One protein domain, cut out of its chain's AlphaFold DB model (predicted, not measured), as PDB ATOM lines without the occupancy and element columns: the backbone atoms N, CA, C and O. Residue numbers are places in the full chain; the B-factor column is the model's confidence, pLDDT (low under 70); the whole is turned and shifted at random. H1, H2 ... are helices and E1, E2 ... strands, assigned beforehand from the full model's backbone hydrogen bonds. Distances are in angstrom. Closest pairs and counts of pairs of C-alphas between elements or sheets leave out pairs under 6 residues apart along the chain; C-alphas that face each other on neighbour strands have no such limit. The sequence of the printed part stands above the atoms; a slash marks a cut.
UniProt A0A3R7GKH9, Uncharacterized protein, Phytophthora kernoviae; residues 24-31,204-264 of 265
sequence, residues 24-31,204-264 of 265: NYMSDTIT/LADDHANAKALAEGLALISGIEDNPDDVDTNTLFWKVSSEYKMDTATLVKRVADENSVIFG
ATOM      1  N   ASN A  24     127.073 137.885 113.666       91.62
ATOM      2  CA  ASN A  24     126.393 139.113 114.064       91.62
ATOM      3  C   ASN A  24     126.657 139.450 115.537       91.62
ATOM      4  O   ASN A  24     126.116 138.802 116.428       91.62
ATOM      5  N   TYR A  25     127.471 140.482 115.754       92.62
ATOM      6  CA  TYR A  25     127.849 141.058 117.045       92.62
ATOM      7  C   TYR A  25     127.142 142.401 117.310       92.62
ATOM      8  O   TYR A  25     127.695 143.261 117.989       92.62
ATOM      9  N   MET A  26     125.956 142.647 116.731       86.38
ATOM     10  CA  MET A  26     125.250 143.921 116.944       86.38
ATOM     11  C   MET A  26     124.722 144.094 118.366       86.38
ATOM     12  O   MET A  26     124.887 145.156 118.951       86.38
ATOM     13  N   SER A  27     124.016 143.089 118.880       83.56
ATOM     14  CA  SER A  27     123.392 143.099 120.204       83.56
ATOM     15  C   SER A  27     122.863 141.699 120.506       83.56
ATOM     16  O   SER A  27     122.462 140.980 119.594       83.56
ATOM     17  N   ASP A  28     122.804 141.327 121.776       82.62
ATOM     18  CA  ASP A  28     122.127 140.124 122.275       82.62
ATOM     19  C   ASP A  28     120.596 140.124 122.057       82.62
ATOM     20  O   ASP A  28     119.961 139.065 122.050       82.62
ATOM     21  N   THR A  29     119.996 141.275 121.756       80.06
ATOM     22  CA  THR A  29     118.569 141.398 121.403       80.06
ATOM     23  C   THR A  29     118.193 140.722 120.080       80.06
ATOM     24  O   THR A  29     117.017 140.461 119.832       80.06
ATOM     25  N   ILE A  30     119.169 140.392 119.223       82.94
ATOM     26  CA  ILE A  30     118.926 139.693 117.945       82.94
ATOM     27  C   ILE A  30     118.727 138.181 118.115       82.94
ATOM     28  O   ILE A  30     118.488 137.471 117.130       82.94
ATOM     29  N   THR A  31     118.907 137.668 119.335       84.19
ATOM     30  CA  THR A  31     118.800 136.242 119.633       84.19
ATOM     31  C   THR A  31     117.464 135.679 119.156       84.19
ATOM     32  O   THR A  31     116.402 136.295 119.225       84.19
ATOM     33  N   LEU A 204     125.584 131.858 129.767       87.94
ATOM     34  CA  LEU A 204     126.009 133.263 129.696       87.94
ATOM     35  C   LEU A 204     127.519 133.395 129.942       87.94
ATOM     36  O   LEU A 204     128.171 134.236 129.328       87.94
ATOM     37  N   ALA A 205     128.100 132.498 130.747       91.75
ATOM     38  CA  ALA A 205     129.544 132.416 130.938       91.75
ATOM     39  C   ALA A 205     130.306 132.160 129.624       91.75
ATOM     40  O   ALA A 205     131.403 132.690 129.442       91.75
ATOM     41  N   ASP A 206     129.720 131.405 128.687       95.44
ATOM     42  CA  ASP A 206     130.309 131.187 127.364       95.44
ATOM     43  C   ASP A 206     130.295 132.484 126.549       95.44
ATOM     44  O   ASP A 206     131.270 132.805 125.871       95.44
ATOM     45  N   ASP A 207     129.204 133.252 126.624       93.50
ATOM     46  CA  ASP A 207     129.079 134.535 125.932       93.50
ATOM     47  C   ASP A 207     130.117 135.545 126.477       93.50
ATOM     48  O   ASP A 207     130.766 136.239 125.692       93.50
ATOM     49  N   HIS A 208     130.374 135.546 127.793       93.12
ATOM     50  CA  HIS A 208     131.432 136.358 128.416       93.12
ATOM     51  C   HIS A 208     132.834 135.925 127.960       93.12
ATOM     52  O   HIS A 208     133.655 136.750 127.552       93.12
ATOM     53  N   ALA A 209     133.111 134.617 127.975       95.31
ATOM     54  CA  ALA A 209     134.391 134.075 127.528       95.31
ATOM     55  C   ALA A 209     134.658 134.384 126.044       95.31
ATOM     56  O   ALA A 209     135.781 134.729 125.670       95.31
ATOM     57  N   ASN A 210     133.623 134.314 125.203       96.06
ATOM     58  CA  ASN A 210     133.712 134.645 123.784       96.06
ATOM     59  C   ASN A 210     133.963 136.139 123.551       96.06
ATOM     60  O   ASN A 210     134.784 136.478 122.700       96.06
ATOM     61  N   ALA A 211     133.302 137.027 124.299       94.69
ATOM     62  CA  ALA A 211     133.547 138.466 124.212       94.69
ATOM     63  C   ALA A 211     134.993 138.809 124.601       94.69
ATOM     64  O   ALA A 211     135.674 139.527 123.866       94.69
ATOM     65  N   LYS A 212     135.503 138.216 125.690       95.56
ATOM     66  CA  LYS A 212     136.905 138.373 126.104       95.56
ATOM     67  C   LYS A 212     137.872 137.876 125.027       95.56
ATOM     68  O   LYS A 212     138.784 138.606 124.647       95.56
ATOM     69  N   ALA A 213     137.645 136.679 124.487       96.69
ATOM     70  CA  ALA A 213     138.485 136.115 123.429       96.69
ATOM     71  C   ALA A 213     138.459 136.959 122.141       96.69
ATOM     72  O   ALA A 213     139.481 137.107 121.468       96.69
ATOM     73  N   LEU A 214     137.302 137.534 121.795       95.88
ATOM     74  CA  LEU A 214     137.169 138.441 120.659       95.88
ATOM     75  C   LEU A 214     137.971 139.728 120.881       95.88
ATOM     76  O   LEU A 214     138.714 140.122 119.985       95.88
ATOM     77  N   ALA A 215     137.882 140.333 122.067       95.69
ATOM     78  CA  ALA A 215     138.649 141.530 122.403       95.69
ATOM     79  C   ALA A 215     140.165 141.273 122.382       95.69
ATOM     80  O   ALA A 215     140.929 142.035 121.789       95.69
ATOM     81  N   GLU A 216     140.617 140.146 122.940       96.19
ATOM     82  CA  GLU A 216     142.021 139.722 122.870       96.19
ATOM     83  C   GLU A 216     142.493 139.549 121.421       96.19
ATOM     84  O   GLU A 216     143.591 139.976 121.068       96.19
ATOM     85  N   GLY A 217     141.656 138.968 120.557       96.62
ATOM     86  CA  GLY A 217     141.949 138.826 119.133       96.62
ATOM     87  C   GLY A 217     142.013 140.165 118.393       96.62
ATOM     88  O   GLY A 217     142.915 140.370 117.579       96.62
ATOM     89  N   LEU A 218     141.085 141.081 118.678       94.88
ATOM     90  CA  LEU A 218     141.037 142.419 118.082       94.88
ATOM     91  C   LEU A 218     142.248 143.265 118.490       94.88
ATOM     92  O   LEU A 218     142.844 143.915 117.632       94.88
ATOM     93  N   ALA A 219     142.669 143.191 119.753       94.06
ATOM     94  CA  ALA A 219     143.825 143.921 120.277       94.06
ATOM     95  C   ALA A 219     145.162 143.534 119.606       94.06
ATOM     96  O   ALA A 219     146.127 144.298 119.649       94.06
ATOM     97  N   LEU A 220     145.238 142.366 118.956       95.81
ATOM     98  CA  LEU A 220     146.415 141.940 118.185       95.81
ATOM     99  C   LEU A 220     146.481 142.564 116.780       95.81
ATOM    100  O   LEU A 220     147.501 142.434 116.094       95.81
ATOM    101  N   ILE A 221     145.413 143.219 116.317       94.69
ATOM    102  CA  ILE A 221     145.331 143.794 114.974       94.69
ATOM    103  C   ILE A 221     145.866 145.227 114.994       94.69
ATOM    104  O   ILE A 221     145.314 146.117 115.635       94.69
ATOM    105  N   SER A 222     146.925 145.477 114.218       93.75
ATOM    106  CA  SER A 222     147.506 146.817 114.078       93.75
ATOM    107  C   SER A 222     146.457 147.832 113.618       93.75
ATOM    108  O   SER A 222     145.859 147.676 112.552       93.75
ATOM    109  N   GLY A 223     146.286 148.897 114.399       92.94
ATOM    110  CA  GLY A 223     145.325 149.962 114.126       92.94
ATOM    111  C   GLY A 223     143.953 149.771 114.760       92.94
ATOM    112  O   GLY A 223     143.125 150.664 114.613       92.94
ATOM    113  N   ILE A 224     143.707 148.677 115.482       94.81
ATOM    114  CA  ILE A 224     142.546 148.550 116.366       94.81
ATOM    115  C   ILE A 224     142.965 148.940 117.785       94.81
ATOM    116  O   ILE A 224     143.952 148.442 118.317       94.81
ATOM    117  N   GLU A 225     142.216 149.861 118.380       93.06
ATOM    118  CA  GLU A 225     142.296 150.219 119.791       93.06
ATOM    119  C   GLU A 225     141.145 149.521 120.520       93.06
ATOM    120  O   GLU A 225     139.979 149.883 120.345       93.06
ATOM    121  N   ASP A 226     141.492 148.521 121.322       90.19
ATOM    122  CA  ASP A 226     140.609 147.781 122.223       90.19
ATOM    123  C   ASP A 226     141.376 147.523 123.529       90.19
ATOM    124  O   ASP A 226     142.604 147.386 123.511       90.19
ATOM    125  N   ASN A 227     140.672 147.478 124.656       88.88
ATOM    126  CA  ASN A 227     141.236 147.091 125.940       88.88
ATOM    127  C   ASN A 227     140.509 145.844 126.457       88.88
ATOM    128  O   ASN A 227     139.454 145.971 127.083       88.88
ATOM    129  N   PRO A 228     141.084 144.641 126.273       90.56
ATOM    130  CA  PRO A 228     140.457 143.411 126.737       90.56
ATOM    131  C   PRO A 228     140.159 143.413 128.239       90.56
ATOM    132  O   PRO A 228     139.236 142.728 128.670       90.56
ATOM    133  N   ASP A 229     140.921 144.149 129.055       88.44
ATOM    134  CA  ASP A 229     140.714 144.234 130.509       88.44
ATOM    135  C   ASP A 229     139.452 145.009 130.907       88.44
ATOM    136  O   ASP A 229     139.048 144.950 132.064       88.44
ATOM    137  N   ASP A 230     138.810 145.698 129.962       86.38
ATOM    138  CA  ASP A 230     137.533 146.381 130.170       86.38
ATOM    139  C   ASP A 230     136.307 145.515 129.811       86.38
ATOM    140  O   ASP A 230     135.179 146.002 129.909       86.38
ATOM    141  N   VAL A 231     136.507 144.253 129.408       89.31
ATOM    142  CA  VAL A 231     135.431 143.306 129.066       89.31
ATOM    143  C   VAL A 231     135.049 142.467 130.286       89.31
ATOM    144  O   VAL A 231     135.710 141.472 130.593       89.31
ATOM    145  N   ASP A 232     133.965 142.864 130.958       84.12
ATOM    146  CA  ASP A 232     133.447 142.172 132.151       84.12
ATOM    147  C   ASP A 232     132.400 141.094 131.812       84.12
ATOM    148  O   ASP A 232     132.303 140.079 132.502       84.12
ATOM    149  N   THR A 233     131.607 141.308 130.756       88.06
ATOM    150  CA  THR A 233     130.475 140.443 130.375       88.06
ATOM    151  C   THR A 233     130.476 140.141 128.872       88.06
ATOM    152  O   THR A 233     131.519 139.815 128.312       88.06
ATOM    153  N   ASN A 234     129.327 140.195 128.191       89.38
ATOM    154  CA  ASN A 234     129.171 139.844 126.775       89.38
ATOM    155  C   ASN A 234     129.408 141.026 125.809       89.38
ATOM    156  O   ASN A 234     129.174 140.888 124.608       89.38
ATOM    157  N   THR A 235     129.835 142.186 126.316       87.75
ATOM    158  CA  THR A 235     129.964 143.436 125.551       87.75
ATOM    159  C   THR A 235     131.417 143.903 125.513       87.75
ATOM    160  O   THR A 235     132.105 143.876 126.529       87.75
ATOM    161  N   LEU A 236     131.883 144.374 124.352       91.50
ATOM    162  CA  LEU A 236     133.206 144.982 124.179       91.50
ATOM    163  C   LEU A 236     133.120 146.232 123.294       91.50
ATOM    164  O   LEU A 236     132.246 146.336 122.432       91.50
ATOM    165  N   PHE A 237     134.044 147.171 123.493       90.75
ATOM    166  CA  PHE A 237     134.114 148.422 122.740       90.75
ATOM    167  C   PHE A 237     135.496 148.572 122.119       90.75
ATOM    168  O   PHE A 237     136.494 148.643 122.827       90.75
ATOM    169  N   TRP A 238     135.543 148.705 120.799       94.19
ATOM    170  CA  TRP A 238     136.780 148.912 120.056       94.19
ATOM    171  C   TRP A 238     136.610 150.052 119.054       94.19
ATOM    172  O   TRP A 238     135.499 150.418 118.661       94.19
ATOM    173  N   LYS A 239     137.724 150.631 118.614       93.94
ATOM    174  CA  LYS A 239     137.733 151.646 117.555       93.94
ATOM    175  C   LYS A 239     138.977 151.514 116.690       93.94
ATOM    176  O   LYS A 239     139.974 150.931 117.103       93.94
ATOM    177  N   VAL A 240     138.941 152.086 115.494       95.38
ATOM    178  CA  VAL A 240     140.146 152.241 114.679       95.38
ATOM    179  C   VAL A 240     140.959 153.415 115.215       95.38
ATOM    180  O   VAL A 240     140.410 154.478 115.518       95.38
ATOM    181  N   SER A 241     142.269 153.219 115.338       93.94
ATOM    182  CA  SER A 241     143.194 154.246 115.795       93.94
ATOM    183  C   SER A 241     143.167 155.465 114.880       93.94
ATOM    184  O   SER A 241     143.158 155.347 113.653       93.94
ATOM    185  N   SER A 242     143.236 156.653 115.482       90.81
ATOM    186  CA  SER A 242     143.254 157.928 114.755       90.81
ATOM    187  C   SER A 242     144.470 158.109 113.838       90.81
ATOM    188  O   SER A 242     144.493 159.031 113.026       90.81
ATOM    189  N   GLU A 243     145.485 157.250 113.959       92.88
ATOM    190  CA  GLU A 243     146.651 157.230 113.068       92.88
ATOM    191  C   GLU A 243     146.319 156.714 111.656       92.88
ATOM    192  O   GLU A 243     147.035 157.000 110.690       92.88
ATOM    193  N   TYR A 244     145.218 155.974 111.512       91.56
ATOM    194  CA  TYR A 244     144.786 155.396 110.246       91.56
ATOM    195  C   TYR A 244     143.748 156.288 109.558       91.56
ATOM    196  O   TYR A 244     142.927 156.951 110.181       91.56
ATOM    197  N   LYS A 245     143.761 156.290 108.217       90.38
ATOM    198  CA  LYS A 245     142.838 157.108 107.405       90.38
ATOM    199  C   LYS A 245     141.395 156.593 107.381       90.38
ATOM    200  O   LYS A 245     140.515 157.316 106.927       90.38
ATOM    201  N   MET A 246     141.176 155.336 107.750       92.75
ATOM    202  CA  MET A 246     139.855 154.714 107.749       92.75
ATOM    203  C   MET A 246     139.259 154.835 109.144       92.75
ATOM    204  O   MET A 246     139.899 154.428 110.104       92.75
ATOM    205  N   ASP A 247     138.047 155.375 109.250       93.25
ATOM    206  CA  ASP A 247     137.323 155.401 110.520       93.25
ATOM    207  C   ASP A 247     136.656 154.048 110.831       93.25
ATOM    208  O   ASP A 247     136.484 153.187 109.957       93.25
ATOM    209  N   THR A 248     136.269 153.861 112.097       93.56
ATOM    210  CA  THR A 248     135.616 152.635 112.580       93.56
ATOM    211  C   THR A 248     134.351 152.309 111.792       93.56
ATOM    212  O   THR A 248     134.163 151.164 111.390       93.56
ATOM    213  N   ALA A 249     133.507 153.305 111.505       92.75
ATOM    214  CA  ALA A 249     132.240 153.099 110.803       92.75
ATOM    215  C   ALA A 249     132.450 152.562 109.376       92.75
ATOM    216  O   ALA A 249     131.754 151.647 108.926       92.75
ATOM    217  N   THR A 250     133.446 153.093 108.668       93.81
ATOM    218  CA  THR A 250     133.828 152.648 107.328       93.81
ATOM    219  C   THR A 250     134.382 151.228 107.362       93.81
ATOM    220  O   THR A 250     134.036 150.428 106.488       93.81
ATOM    221  N   LEU A 251     135.211 150.897 108.359       93.94
ATOM    222  CA  LEU A 251     135.744 149.545 108.516       93.94
ATOM    223  C   LEU A 251     134.629 148.536 108.812       93.94
ATOM    224  O   LEU A 251     134.542 147.527 108.117       93.94
ATOM    225  N   VAL A 252     133.746 148.829 109.772       93.88
ATOM    226  CA  VAL A 252     132.603 147.968 110.127       93.88
ATOM    227  C   VAL A 252     131.739 147.681 108.902       93.88
ATOM    228  O   VAL A 252     131.404 146.526 108.641       93.88
ATOM    229  N   LYS A 253     131.439 148.703 108.090       93.38
ATOM    230  CA  LYS A 253     130.669 148.520 106.856       93.38
ATOM    231  C   LYS A 253     131.373 147.592 105.861       93.38
ATOM    232  O   LYS A 253     130.739 146.695 105.317       93.38
ATOM    233  N   ARG A 254     132.676 147.785 105.630       94.12
ATOM    234  CA  ARG A 254     133.450 146.925 104.717       94.12
ATOM    235  C   ARG A 254     133.496 145.481 105.198       94.12
ATOM    236  O   ARG A 254     133.299 144.577 104.400       94.12
ATOM    237  N   VAL A 255     133.707 145.268 106.494       93.38
ATOM    238  CA  VAL A 255     133.742 143.933 107.105       93.38
ATOM    239  C   VAL A 255     132.380 143.231 106.986       93.38
ATOM    240  O   VAL A 255     132.325 142.036 106.688       93.38
ATOM    241  N   ALA A 256     131.273 143.967 107.108       93.00
ATOM    242  CA  ALA A 256     129.942 143.423 106.853       93.00
ATOM    243  C   ALA A 256     129.755 143.015 105.381       93.00
ATOM    244  O   ALA A 256     129.339 141.887 105.110       93.00
ATOM    245  N   ASP A 257     130.114 143.898 104.443       92.19
ATOM    246  CA  ASP A 257     129.927 143.689 103.000       92.19
ATOM    247  C   ASP A 257     130.840 142.580 102.434       92.19
ATOM    248  O   ASP A 257     130.415 141.782 101.596       92.19
ATOM    249  N   GLU A 258     132.094 142.513 102.887       94.25
ATOM    250  CA  GLU A 258     133.130 141.635 102.324       94.25
ATOM    251  C   GLU A 258     133.265 140.304 103.082       94.25
ATOM    252  O   GLU A 258     133.592 139.279 102.476       94.25
ATOM    253  N   ASN A 259     132.991 140.288 104.392       91.94
ATOM    254  CA  ASN A 259     133.247 139.133 105.259       91.94
ATOM    255  C   ASN A 259     131.997 138.587 105.960       91.94
ATOM    256  O   ASN A 259     132.100 137.568 106.640       91.94
ATOM    257  N   SER A 260     130.824 139.209 105.782       93.44
ATOM    258  CA  SER A 260     129.582 138.805 106.464       93.44
ATOM    259  C   SER A 260     129.702 138.815 107.997       93.44
ATOM    260  O   SER A 260     129.088 137.987 108.674       93.44
ATOM    261  N   VAL A 261     130.498 139.747 108.540       94.12
ATOM    262  CA  VAL A 261     130.629 139.990 109.984       94.12
ATOM    263  C   VAL A 261     130.057 141.364 110.309       94.12
ATOM    264  O   VAL A 261     130.493 142.371 109.760       94.12
ATOM    265  N   ILE A 262     129.071 141.411 111.196       92.75
ATOM    266  CA  ILE A 262     128.343 142.630 111.548       92.75
ATOM    267  C   ILE A 262     128.707 143.013 112.982       92.75
ATOM    268  O   ILE A 262     128.602 142.178 113.873       92.75
ATOM    269  N   PHE A 263     129.095 144.268 113.201       91.75
ATOM    270  CA  PHE A 263     129.291 144.855 114.529       91.75
ATOM    271  C   PHE A 263     128.223 145.915 114.803       91.75
ATOM    272  O   PHE A 263     127.707 146.526 113.863       91.75
ATOM    273  N   GLY A 264     127.900 146.119 116.081       79.62
ATOM    274  CA  GLY A 264     127.095 147.256 116.530       79.62
ATOM    275  C   GLY A 264     127.843 148.572 116.304       79.62
ATOM    276  O   GLY A 264     129.074 148.598 116.338       79.62
TER     277      GLY A 264
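AT A GLANCE: This is residues 24 to 31 and 204 to 264 of the 265 residues of an uncharacterized protein of Phytophthora kernoviae (UniProt A0A3R7GKH9). A short two-stranded hairpin, E1 and E2, has the long helix H1 packed by E1 and the helix H2 starting by E2, with the two helices apart. The long link of the hairpin, residues 227 to 237, folds back along H1, and E3 runs beside H2 with residues 24 to 25 paired to it. The printed part has 69 residues, with two named helices and three named strands in the order H1, E1, E2, H2, E3; the two-stranded sheet is antiparallel and the class is mixed, helices and strands. It is compact, with a radius of gyration of the C-alphas of 12.3 A and spans of 37 by 25 by 15 A.

IN THESE COORDINATES: E1 is residues 224 to 226, 6.2 A long, and E2 residues 238 to 240, 7.2 A. H1, residues 204 to 219, measures 22.8 A from C-alpha 204 at (126.009, 133.263, 129.696). H2, residues 248 to 259, measures 15.5 A. E3, residues 261 to 263, measures 6.8 A and ends at C-alpha 263 at (129.291, 144.855, 114.529).

HOW THE PARTS SIT: E1 and E2 form an antiparallel hairpin, at 156 degrees, with N 225 and O 239 2.8 A apart. The closest C-alphas of H1 and E1 are those of Ala 219 and Asp 226, 5.4 A. Those of E2 and H2 are Val 240 and Thr 248, 5.0 A, and those of H2 and E3 are Ala 256 and Ile 262, 5.0 A. H1 and H2 are apart. E3 pairs with no named strand, but residues 24 to 25 pair with its residues 262 to 263, parallel. In H1 and H2 every O i to N i+4 pair is within hydrogen-bond range.

THE WHOLE: The C-alphas farthest apart are those of Leu 204 and Lys 245, 36.7 A. Residues 32 to 203 are cut out, with 12.7 A between C-alphas 31 and 204. The link from E1 to E2 is long. No printed residue is under 70 in pLDDT.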